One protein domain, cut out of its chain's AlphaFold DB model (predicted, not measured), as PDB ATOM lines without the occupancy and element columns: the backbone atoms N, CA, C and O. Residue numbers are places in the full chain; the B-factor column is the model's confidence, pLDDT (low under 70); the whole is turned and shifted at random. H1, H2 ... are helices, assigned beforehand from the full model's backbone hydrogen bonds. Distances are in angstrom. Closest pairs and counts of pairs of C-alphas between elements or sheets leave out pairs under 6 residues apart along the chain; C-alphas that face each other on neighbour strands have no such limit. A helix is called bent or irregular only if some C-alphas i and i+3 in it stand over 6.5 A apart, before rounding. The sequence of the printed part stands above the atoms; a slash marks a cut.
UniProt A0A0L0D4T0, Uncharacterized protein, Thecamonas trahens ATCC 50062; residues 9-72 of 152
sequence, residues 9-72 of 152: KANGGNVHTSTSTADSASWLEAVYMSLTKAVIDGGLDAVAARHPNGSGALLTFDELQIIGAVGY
ATOM      1  N   LYS A   9      42.240 -46.362   5.060       50.09
ATOM      2  CA  LYS A   9      43.270 -45.420   4.603       50.09
ATOM      3  C   LYS A   9      44.529 -45.647   5.435       50.09
ATOM      4  O   LYS A   9      44.558 -45.282   6.607       50.09
ATOM      5  N   ALA A  10      45.568 -46.219   4.836       51.19
ATOM      6  CA  ALA A  10      46.903 -46.301   5.426       51.19
ATOM      7  C   ALA A  10      47.881 -45.520   4.538       51.19
ATOM      8  O   ALA A  10      47.909 -45.721   3.326       51.19
ATOM      9  N   ASN A  11      48.648 -44.594   5.123       58.44
ATOM     10  CA  ASN A  11      49.653 -43.769   4.430       58.44
ATOM     11  C   ASN A  11      49.147 -43.013   3.181       58.44
ATOM     12  O   ASN A  11      49.915 -42.748   2.262       58.44
ATOM     13  N   GLY A  12      47.854 -42.676   3.125       66.44
ATOM     14  CA  GLY A  12      47.249 -41.995   1.972       66.44
ATOM     15  C   GLY A  12      46.921 -42.901   0.774       66.44
ATOM     16  O   GLY A  12      46.399 -42.400  -0.218       66.44
ATOM     17  N   GLY A  13      47.170 -44.213   0.865       66.38
ATOM     18  CA  GLY A  13      46.796 -45.196  -0.154       66.38
ATOM     19  C   GLY A  13      45.378 -45.750   0.024       66.38
ATOM     20  O   GLY A  13      44.837 -45.780   1.134       66.38
ATOM     21  N   ASN A  14      44.787 -46.224  -1.078       76.62
ATOM     22  CA  ASN A  14      43.544 -46.996  -1.065       76.62
ATOM     23  C   ASN A  14      43.877 -48.480  -0.862       76.62
ATOM     24  O   ASN A  14      44.557 -49.071  -1.697       76.62
ATOM     25  N   VAL A  15      43.396 -49.081   0.228       80.94
ATOM     26  CA  VAL A  15      43.612 -50.505   0.520       80.94
ATOM     27  C   VAL A  15      42.381 -51.311   0.106       80.94
ATOM     28  O   VAL A  15      41.269 -51.014   0.539       80.94
ATOM     29  N   HIS A  16      42.593 -52.344  -0.713       82.44
ATOM     30  CA  HIS A  16      41.612 -53.391  -0.994       82.44
ATOM     31  C   HIS A  16      42.100 -54.701  -0.370       82.44
ATOM     32  O   HIS A  16      43.216 -55.143  -0.639       82.44
ATOM     33  N   THR A  17      41.279 -55.304   0.489       85.12
ATOM     34  CA  THR A  17      41.567 -56.596   1.121       85.12
ATOM     35  C   THR A  17      40.795 -57.692   0.410       85.12
ATOM     36  O   THR A  17      39.570 -57.612   0.333       85.12
ATOM     37  N   SER A  18      41.501 -58.721  -0.045       88.19
ATOM     38  CA  SER A  18      40.910 -59.858  -0.741       88.19
ATOM     39  C   SER A  18      41.150 -61.160   0.022       88.19
ATOM     40  O   SER A  18      42.175 -61.319   0.686       88.19
ATOM     41  N   THR A  19      40.196 -62.087  -0.055       89.12
ATOM     42  CA  THR A  19      40.250 -63.387   0.642       89.12
ATOM     43  C   THR A  19      40.788 -64.519  -0.232       89.12
ATOM     44  O   THR A  19      41.048 -65.612   0.271       89.12
ATOM     45  N   SER A  20      40.955 -64.286  -1.538       90.81
ATOM     46  CA  SER A  20      41.469 -65.278  -2.483       90.81
ATOM     47  C   SER A  20      41.997 -64.632  -3.765       90.81
ATOM     48  O   SER A  20      41.650 -63.504  -4.106       90.81
ATOM     49  N   THR A  21      42.783 -65.380  -4.542       91.56
ATOM     50  CA  THR A  21      43.238 -64.935  -5.869       91.56
ATOM     51  C   THR A  21      42.073 -64.662  -6.826       91.56
ATOM     52  O   THR A  21      42.143 -63.726  -7.614       91.56
ATOM     53  N   ALA A  22      40.989 -65.441  -6.745       91.75
ATOM     54  CA  ALA A  22      39.807 -65.255  -7.591       91.75
ATOM     55  C   ALA A  22      39.063 -63.946  -7.271       91.75
ATOM     56  O   ALA A  22      38.638 -63.225  -8.172       91.75
ATOM     57  N   ASP A  23      38.950 -63.619  -5.986       86.88
ATOM     58  CA  ASP A  23      38.368 -62.361  -5.512       86.88
ATOM     59  C   ASP A  23      39.236 -61.156  -5.935       86.88
ATOM     60  O   ASP A  23      38.722 -60.181  -6.483       86.88
ATOM     61  N   SER A  24      40.566 -61.280  -5.844       90.31
ATOM     62  CA  SER A  24      41.506 -60.269  -6.358       90.31
ATOM     63  C   SER A  24      41.392 -60.071  -7.875       90.31
ATOM     64  O   SER A  24      41.414 -58.939  -8.352       90.31
ATOM     65  N   ALA A  25      41.249 -61.156  -8.643       92.06
ATOM     66  CA  ALA A  25      41.070 -61.093 -10.094       92.06
ATOM     67  C   ALA A  25      39.753 -60.401 -10.476       92.06
ATOM     68  O   ALA A  25      39.742 -59.539 -11.350       92.06
ATOM     69  N   SER A  26      38.671 -60.726  -9.765       91.44
ATOM     70  CA  SER A  26      37.352 -60.119  -9.977       91.44
ATOM     71  C   SER A  26      37.376 -58.617  -9.677       91.44
ATOM     72  O   SER A  26      36.793 -57.809 -10.401       91.44
ATOM     73  N   TRP A  27      38.100 -58.217  -8.628       91.19
ATOM     74  CA  TRP A  27      38.317 -56.808  -8.319       91.19
ATOM     75  C   TRP A  27      39.132 -56.090  -9.406       91.19
ATOM     76  O   TRP A  27      38.740 -55.006  -9.842       91.19
ATOM     77  N   LEU A  28      40.226 -56.693  -9.890       93.31
ATOM     78  CA  LEU A  28      41.033 -56.130 -10.981       93.31
ATOM     79  C   LEU A  28      40.221 -55.964 -12.271       93.31
ATOM     80  O   LEU A  28      40.348 -54.938 -12.939       93.31
ATOM     81  N   GLU A  29      39.358 -56.926 -12.595       93.94
ATOM     82  CA  GLU A  29      38.451 -56.839 -13.741       93.94
ATOM     83  C   GLU A  29      37.490 -55.653 -13.597       93.94
ATOM     84  O   GLU A  29      37.378 -54.831 -14.506       93.94
ATOM     85  N   ALA A  30      36.861 -55.488 -12.430       91.06
ATOM     86  CA  ALA A  30      35.973 -54.356 -12.174       91.06
ATOM     87  C   ALA A  30      36.697 -53.000 -12.296       91.06
ATOM     88  O   ALA A  30      36.157 -52.049 -12.872       91.06
ATOM     89  N   VAL A  31      37.937 -52.908 -11.798       89.94
ATOM     90  CA  VAL A  31      38.782 -51.712 -11.945       89.94
ATOM     91  C   VAL A  31      39.092 -51.444 -13.418       89.94
ATOM     92  O   VAL A  31      38.898 -50.319 -13.885       89.94
ATOM     93  N   TYR A  32      39.512 -52.466 -14.166       92.06
ATOM     94  CA  TYR A  32      39.814 -52.360 -15.592       92.06
ATOM     95  C   TYR A  32      38.600 -51.888 -16.402       92.06
ATOM     96  O   TYR A  32      38.715 -50.955 -17.202       92.06
ATOM     97  N   MET A  33      37.419 -52.460 -16.155       93.38
ATOM     98  CA  MET A  33      36.185 -52.065 -16.842       93.38
ATOM     99  C   MET A  33      35.791 -50.623 -16.508       93.38
ATOM    100  O   MET A  33      35.421 -49.855 -17.398       93.38
ATOM    101  N   SER A  34      35.932 -50.211 -15.244       89.81
ATOM    102  CA  SER A  34      35.671 -48.831 -14.823       89.81
ATOM    103  C   SER A  34      36.612 -47.821 -15.488       89.81
ATOM    104  O   SER A  34      36.178 -46.726 -15.849       89.81
ATOM    105  N   LEU A  35      37.897 -48.154 -15.629       89.00
ATOM    106  CA  LEU A  35      38.875 -47.296 -16.306       89.00
ATOM    107  C   LEU A  35      38.614 -47.241 -17.812       89.00
ATOM    108  O   LEU A  35      38.577 -46.152 -18.375       89.00
ATOM    109  N   THR A  36      38.343 -48.388 -18.440       91.06
ATOM    110  CA  THR A  36      38.012 -48.478 -19.868       91.06
ATOM    111  C   THR A  36      36.799 -47.618 -20.205       91.06
ATOM    112  O   THR A  36      36.843 -46.828 -21.144       91.06
ATOM    113  N   LYS A  37      35.739 -47.697 -19.392       91.81
ATOM    114  CA  LYS A  37      34.560 -46.847 -19.560       91.81
ATOM    115  C   LYS A  37      34.900 -45.358 -19.468       91.81
ATOM    116  O   LYS A  37      34.448 -44.591 -20.308       91.81
ATOM    117  N   ALA A  38      35.717 -44.951 -18.495       87.75
ATOM    118  CA  ALA A  38      36.123 -43.551 -18.358       87.75
ATOM    119  C   ALA A  38      36.908 -43.046 -19.584       87.75
ATOM    120  O   ALA A  38      36.656 -41.938 -20.047       87.75
ATOM    121  N   VAL A  39      37.803 -43.874 -20.138       88.50
ATOM    122  CA  VAL A  39      38.537 -43.550 -21.374       88.50
ATOM    123  C   VAL A  39      37.589 -43.414 -22.565       88.50
ATOM    124  O   VAL A  39      37.736 -42.480 -23.348       88.50
ATOM    125  N   ILE A  40      36.615 -44.316 -22.704       91.19
ATOM    126  CA  ILE A  40      35.633 -44.264 -23.796       91.19
ATOM    127  C   ILE A  40      34.763 -43.004 -23.694       91.19
ATOM    128  O   ILE A  40      34.536 -42.338 -24.700       91.19
ATOM    129  N   ASP A  41      34.291 -42.675 -22.490       90.56
ATOM    130  CA  ASP A  41      33.322 -41.596 -22.281       90.56
ATOM    131  C   ASP A  41      33.962 -40.194 -22.310       90.56
ATOM    132  O   ASP A  41      33.296 -39.225 -22.670       90.56
ATOM    133  N   GLY A  42      35.231 -40.059 -21.909       85.81
ATOM    134  CA  GLY A  42      35.863 -38.748 -21.716       85.81
ATOM    135  C   GLY A  42      37.377 -38.713 -21.918       85.81
ATOM    136  O   GLY A  42      38.034 -37.772 -21.475       85.81
ATOM    137  N   GLY A  43      37.942 -39.727 -22.574       86.44
ATOM    138  CA  GLY A  43      39.363 -39.787 -22.898       86.44
ATOM    139  C   GLY A  43      40.274 -39.931 -21.678       86.44
ATOM    140  O   GLY A  43      39.861 -40.278 -20.569       86.44
ATOM    141  N   LEU A  44      41.564 -39.673 -21.893       82.81
ATOM    142  CA  LEU A  44      42.586 -39.767 -20.849       82.81
ATOM    143  C   LEU A  44      42.411 -38.704 -19.752       82.81
ATOM    144  O   LEU A  44      42.751 -38.962 -18.598       82.81
ATOM    145  N   ASP A  45      41.803 -37.562 -20.077       82.50
ATOM    146  CA  ASP A  45      41.526 -36.484 -19.121       82.50
ATOM    147  C   ASP A  45      40.498 -36.906 -18.067       82.50
ATOM    148  O   ASP A  45      40.653 -36.610 -16.882       82.50
ATOM    149  N   ALA A  46      39.483 -37.682 -18.463       82.44
ATOM    150  CA  ALA A  46      38.523 -38.257 -17.525       82.44
ATOM    151  C   ALA A  46      39.172 -39.264 -16.565       82.44
ATOM    152  O   ALA A  46      38.721 -39.414 -15.430       82.44
ATOM    153  N   VAL A  47      40.247 -39.942 -16.982       81.44
ATOM    154  CA  VAL A  47      41.035 -40.814 -16.099       81.44
ATOM    155  C   VAL A  47      41.912 -39.984 -15.164       81.44
ATOM    156  O   VAL A  47      41.913 -40.229 -13.957       81.44
ATOM    157  N   ALA A  48      42.604 -38.974 -15.690       79.06
ATOM    158  CA  ALA A  48      43.430 -38.046 -14.920       79.06
ATOM    159  C   ALA A  48      42.639 -37.316 -13.818       79.06
ATOM    160  O   ALA A  48      43.103 -37.205 -12.680       79.06
ATOM    161  N   ALA A  49      41.409 -36.892 -14.118       77.31
ATOM    162  CA  ALA A  49      40.515 -36.206 -13.184       77.31
ATOM    163  C   ALA A  49      40.076 -37.075 -11.991       77.31
ATOM    164  O   ALA A  49      39.635 -36.547 -10.971       77.31
ATOM    165  N   ARG A  50      40.217 -38.406 -12.079       76.00
ATOM    166  CA  ARG A  50      39.942 -39.327 -10.961       76.00
ATOM    167  C   ARG A  50      41.055 -39.329  -9.912       76.00
ATOM    168  O   ARG A  50      40.866 -39.907  -8.841       76.00
ATOM    169  N   HIS A  51      42.204 -38.708 -10.191       71.06
ATOM    170  CA  HIS A  51      43.251 -38.527  -9.192       71.06
ATOM    171  C   HIS A  51      42.765 -37.554  -8.096       71.06
ATOM    172  O   HIS A  51      42.246 -36.489  -8.432       71.06
ATOM    173  N   PRO A  52      42.970 -37.843  -6.794       65.12
ATOM    174  CA  PRO A  52      42.431 -37.036  -5.687       65.12
ATOM    175  C   PRO A  52      42.810 -35.547  -5.712       65.12
ATOM    176  O   PRO A  52      42.118 -34.730  -5.114       65.12
ATOM    177  N   ASN A  53      43.892 -35.200  -6.415       63.38
ATOM    178  CA  ASN A  53      44.405 -33.831  -6.527       63.38
ATOM    179  C   ASN A  53      44.043 -33.143  -7.864       63.38
ATOM    180  O   ASN A  53      44.590 -32.081  -8.160       63.38
ATOM    181  N   GLY A  54      43.179 -33.752  -8.689       56.47
ATOM    182  CA  GLY A  54      42.493 -33.126  -9.834       56.47
ATOM    183  C   GLY A  54      43.352 -32.506 -10.947       56.47
ATOM    184  O   GLY A  54      42.813 -31.770 -11.764       56.47
ATOM    185  N   SER A  55      44.667 -32.738 -10.981       58.38
ATOM    186  CA  SER A  55      45.597 -31.969 -11.834       58.38
ATOM    187  C   SER A  55      46.818 -32.764 -12.318       58.38
ATOM    188  O   SER A  55      47.906 -32.216 -12.471       58.38
ATOM    189  N   GLY A  56      46.681 -34.072 -12.537       60.53
ATOM    190  CA  GLY A  56      47.797 -34.887 -13.021       60.53
ATOM    191  C   GLY A  56      47.707 -35.140 -14.518       60.53
ATOM    192  O   GLY A  56      46.819 -35.871 -14.936       60.53
ATOM    193  N   ALA A  57      48.641 -34.618 -15.316       73.31
ATOM    194  CA  ALA A  57      48.920 -35.227 -16.616       73.31
ATOM    195  C   ALA A  57      49.304 -36.701 -16.389       73.31
ATOM    196  O   ALA A  57      50.062 -37.005 -15.463       73.31
ATOM    197  N   LEU A  58      48.756 -37.619 -17.191       83.50
ATOM    198  CA  LEU A  58      49.167 -39.019 -17.126       83.50
ATOM    199  C   LEU A  58      50.616 -39.132 -17.601       83.50
ATOM    200  O   LEU A  58      50.977 -38.571 -18.635       83.50
ATOM    201  N   LEU A  59      51.423 -39.877 -16.854       83.75
ATOM    202  CA  LEU A  59      52.750 -40.267 -17.309       83.75
ATOM    203  C   LEU A  59      52.617 -41.296 -18.431       83.75
ATOM    204  O   LEU A  59      51.756 -42.180 -18.388       83.75
ATOM    205  N   THR A  60      53.505 -41.206 -19.411       88.06
ATOM    206  CA  THR A  60      53.706 -42.276 -20.384       88.06
ATOM    207  C   THR A  60      54.299 -43.511 -19.705       88.06
ATOM    208  O   THR A  60      54.860 -43.453 -18.606       88.06
ATOM    209  N   PHE A  61      54.184 -44.661 -20.368       86.19
ATOM    210  CA  PHE A  61      54.752 -45.903 -19.849       86.19
ATOM    211  C   PHE A  61      56.279 -45.824 -19.694       86.19
ATOM    212  O   PHE A  61      56.809 -46.278 -18.682       86.19
ATOM    213  N   ASP A  62      56.974 -45.179 -20.632       88.12
ATOM    214  CA  ASP A  62      58.432 -45.023 -20.584       88.12
ATOM    215  C   ASP A  62      58.871 -44.123 -19.418       88.12
ATOM    216  O   ASP A  62      59.808 -44.456 -18.688       88.12
ATOM    217  N   GLU A  63      58.157 -43.020 -19.168       85.38
ATOM    218  CA  GLU A  63      58.402 -42.160 -18.002       85.38
ATOM    219  C   GLU A  63      58.191 -42.921 -16.687       85.38
ATOM    220  O   GLU A  63      59.008 -42.808 -15.769       85.38
ATOM    221  N   LEU A  64      57.140 -43.747 -16.603       84.19
ATOM    222  CA  LEU A  64      56.898 -44.613 -15.446       84.19
ATOM    223  C   LEU A  64      58.034 -45.618 -15.237       84.19
ATOM    224  O   LEU A  64      58.453 -45.825 -14.097       84.19
ATOM    225  N   GLN A  65      58.553 -46.226 -16.305       82.88
ATOM    226  CA  GLN A  65      59.675 -47.162 -16.209       82.88
ATOM    227  C   GLN A  65      60.959 -46.478 -15.729       82.88
ATOM    228  O   GLN A  65      61.646 -47.012 -14.854       82.88
ATOM    229  N   ILE A  66      61.263 -45.282 -16.241       81.56
ATOM    230  CA  ILE A  66      62.427 -44.495 -15.811       81.56
ATOM    231  C   ILE A  66      62.304 -44.124 -14.329       81.56
ATOM    232  O   ILE A  66      63.235 -44.356 -13.557       81.56
ATOM    233  N   ILE A  67      61.152 -43.596 -13.905       78.06
ATOM    234  CA  ILE A  67      60.910 -43.223 -12.502       78.06
ATOM    235  C   ILE A  67      60.991 -44.455 -11.596       78.06
ATOM    236  O   ILE A  67      61.627 -44.403 -10.541       78.06
ATOM    237  N   GLY A  68      60.396 -45.570 -12.025       74.06
ATOM    238  CA  GLY A  68      60.460 -46.847 -11.324       74.06
ATOM    239  C   GLY A  68      61.899 -47.301 -11.102       74.06
ATOM    240  O   GLY A  68      62.249 -47.659  -9.984       74.06
ATOM    241  N   ALA A  69      62.762 -47.209 -12.118       65.44
ATOM    242  CA  ALA A  69      64.174 -47.574 -12.011       65.44
ATOM    243  C   ALA A  69      64.982 -46.619 -11.108       65.44
ATOM    244  O   ALA A  69      65.784 -47.072 -10.288       65.44
ATOM    245  N   VAL A  70      64.758 -45.302 -11.205       61.12
ATOM    246  CA  VAL A  70      65.463 -44.295 -10.385       61.12
ATOM    247  C   VAL A  70      65.064 -44.381  -8.908       61.12
ATOM    248  O   VAL A  70      65.910 -44.156  -8.039       61.12
ATOM    249  N   GLY A  71      63.828 -44.791  -8.604       60.69
ATOM    250  CA  GLY A  71      63.337 -45.001  -7.237       60.69
ATOM    251  C   GLY A  71      64.108 -46.055  -6.429       60.69
ATOM    252  O   GLY A  71      64.061 -46.029  -5.201       60.69
ATOM    253  N   TYR A  72      64.864 -46.936  -7.094       61.12
ATOM    254  CA  TYR A  72      65.736 -47.928  -6.450       61.12
ATOM    255  C   TYR A  72      67.196 -47.474  -6.305       61.12
ATOM    256  O   TYR A  72      68.001 -48.179  -5.694       61.12
TER     257      TYR A  72
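AT A GLANCE: This is residues 9 to 72 of the 152 residues of an uncharacterized protein of Thecamonas trahens ATCC 50062 (UniProt A0A0L0D4T0). One long helix, H1, makes the main arm and turns sharply at a kink of 128 degrees near residue 42; the shorter H2 is held away from it by a long loop, and residues 9 to 15 stick out as a free tail. The printed part has 64 residues with two named helices, H1 then H2, and no named strand: all helix. It is loose, with a radius of gyration of the C-alphas of 14.4 A and spans of 36 by 33 by 23 A.

IN THESE COORDINATES: Find C-alpha 21 at (43.238, -64.935, -5.869); from there H1, residues 21 to 48, runs 28.4 A to C-alpha 48. H1 is irregular: C-alphas 41 and 44 are 9.6 A apart. H2, residues 61 to 70, runs 14.4 A and ends at C-alpha 70, (65.463, -44.295, -10.385).

HOW THE PARTS SIT: H1 and H2 are apart, with no C-alpha of the one within 8 A of the other. Residues 9 to 10 pair with 13 to 14, antiparallel. Every O i to N i+4 pair is within hydrogen-bond range in H2, and 21 of 24 in H1.

THE WHOLE: C-alphas 41 and 72, the farthest apart, are 36.6 A apart. The printed part has no cut. The 12-residue link from H1 to H2 is long. Look for pLDDT under 70 at residues 9 to 13, 52 to 56 and 69 to 72.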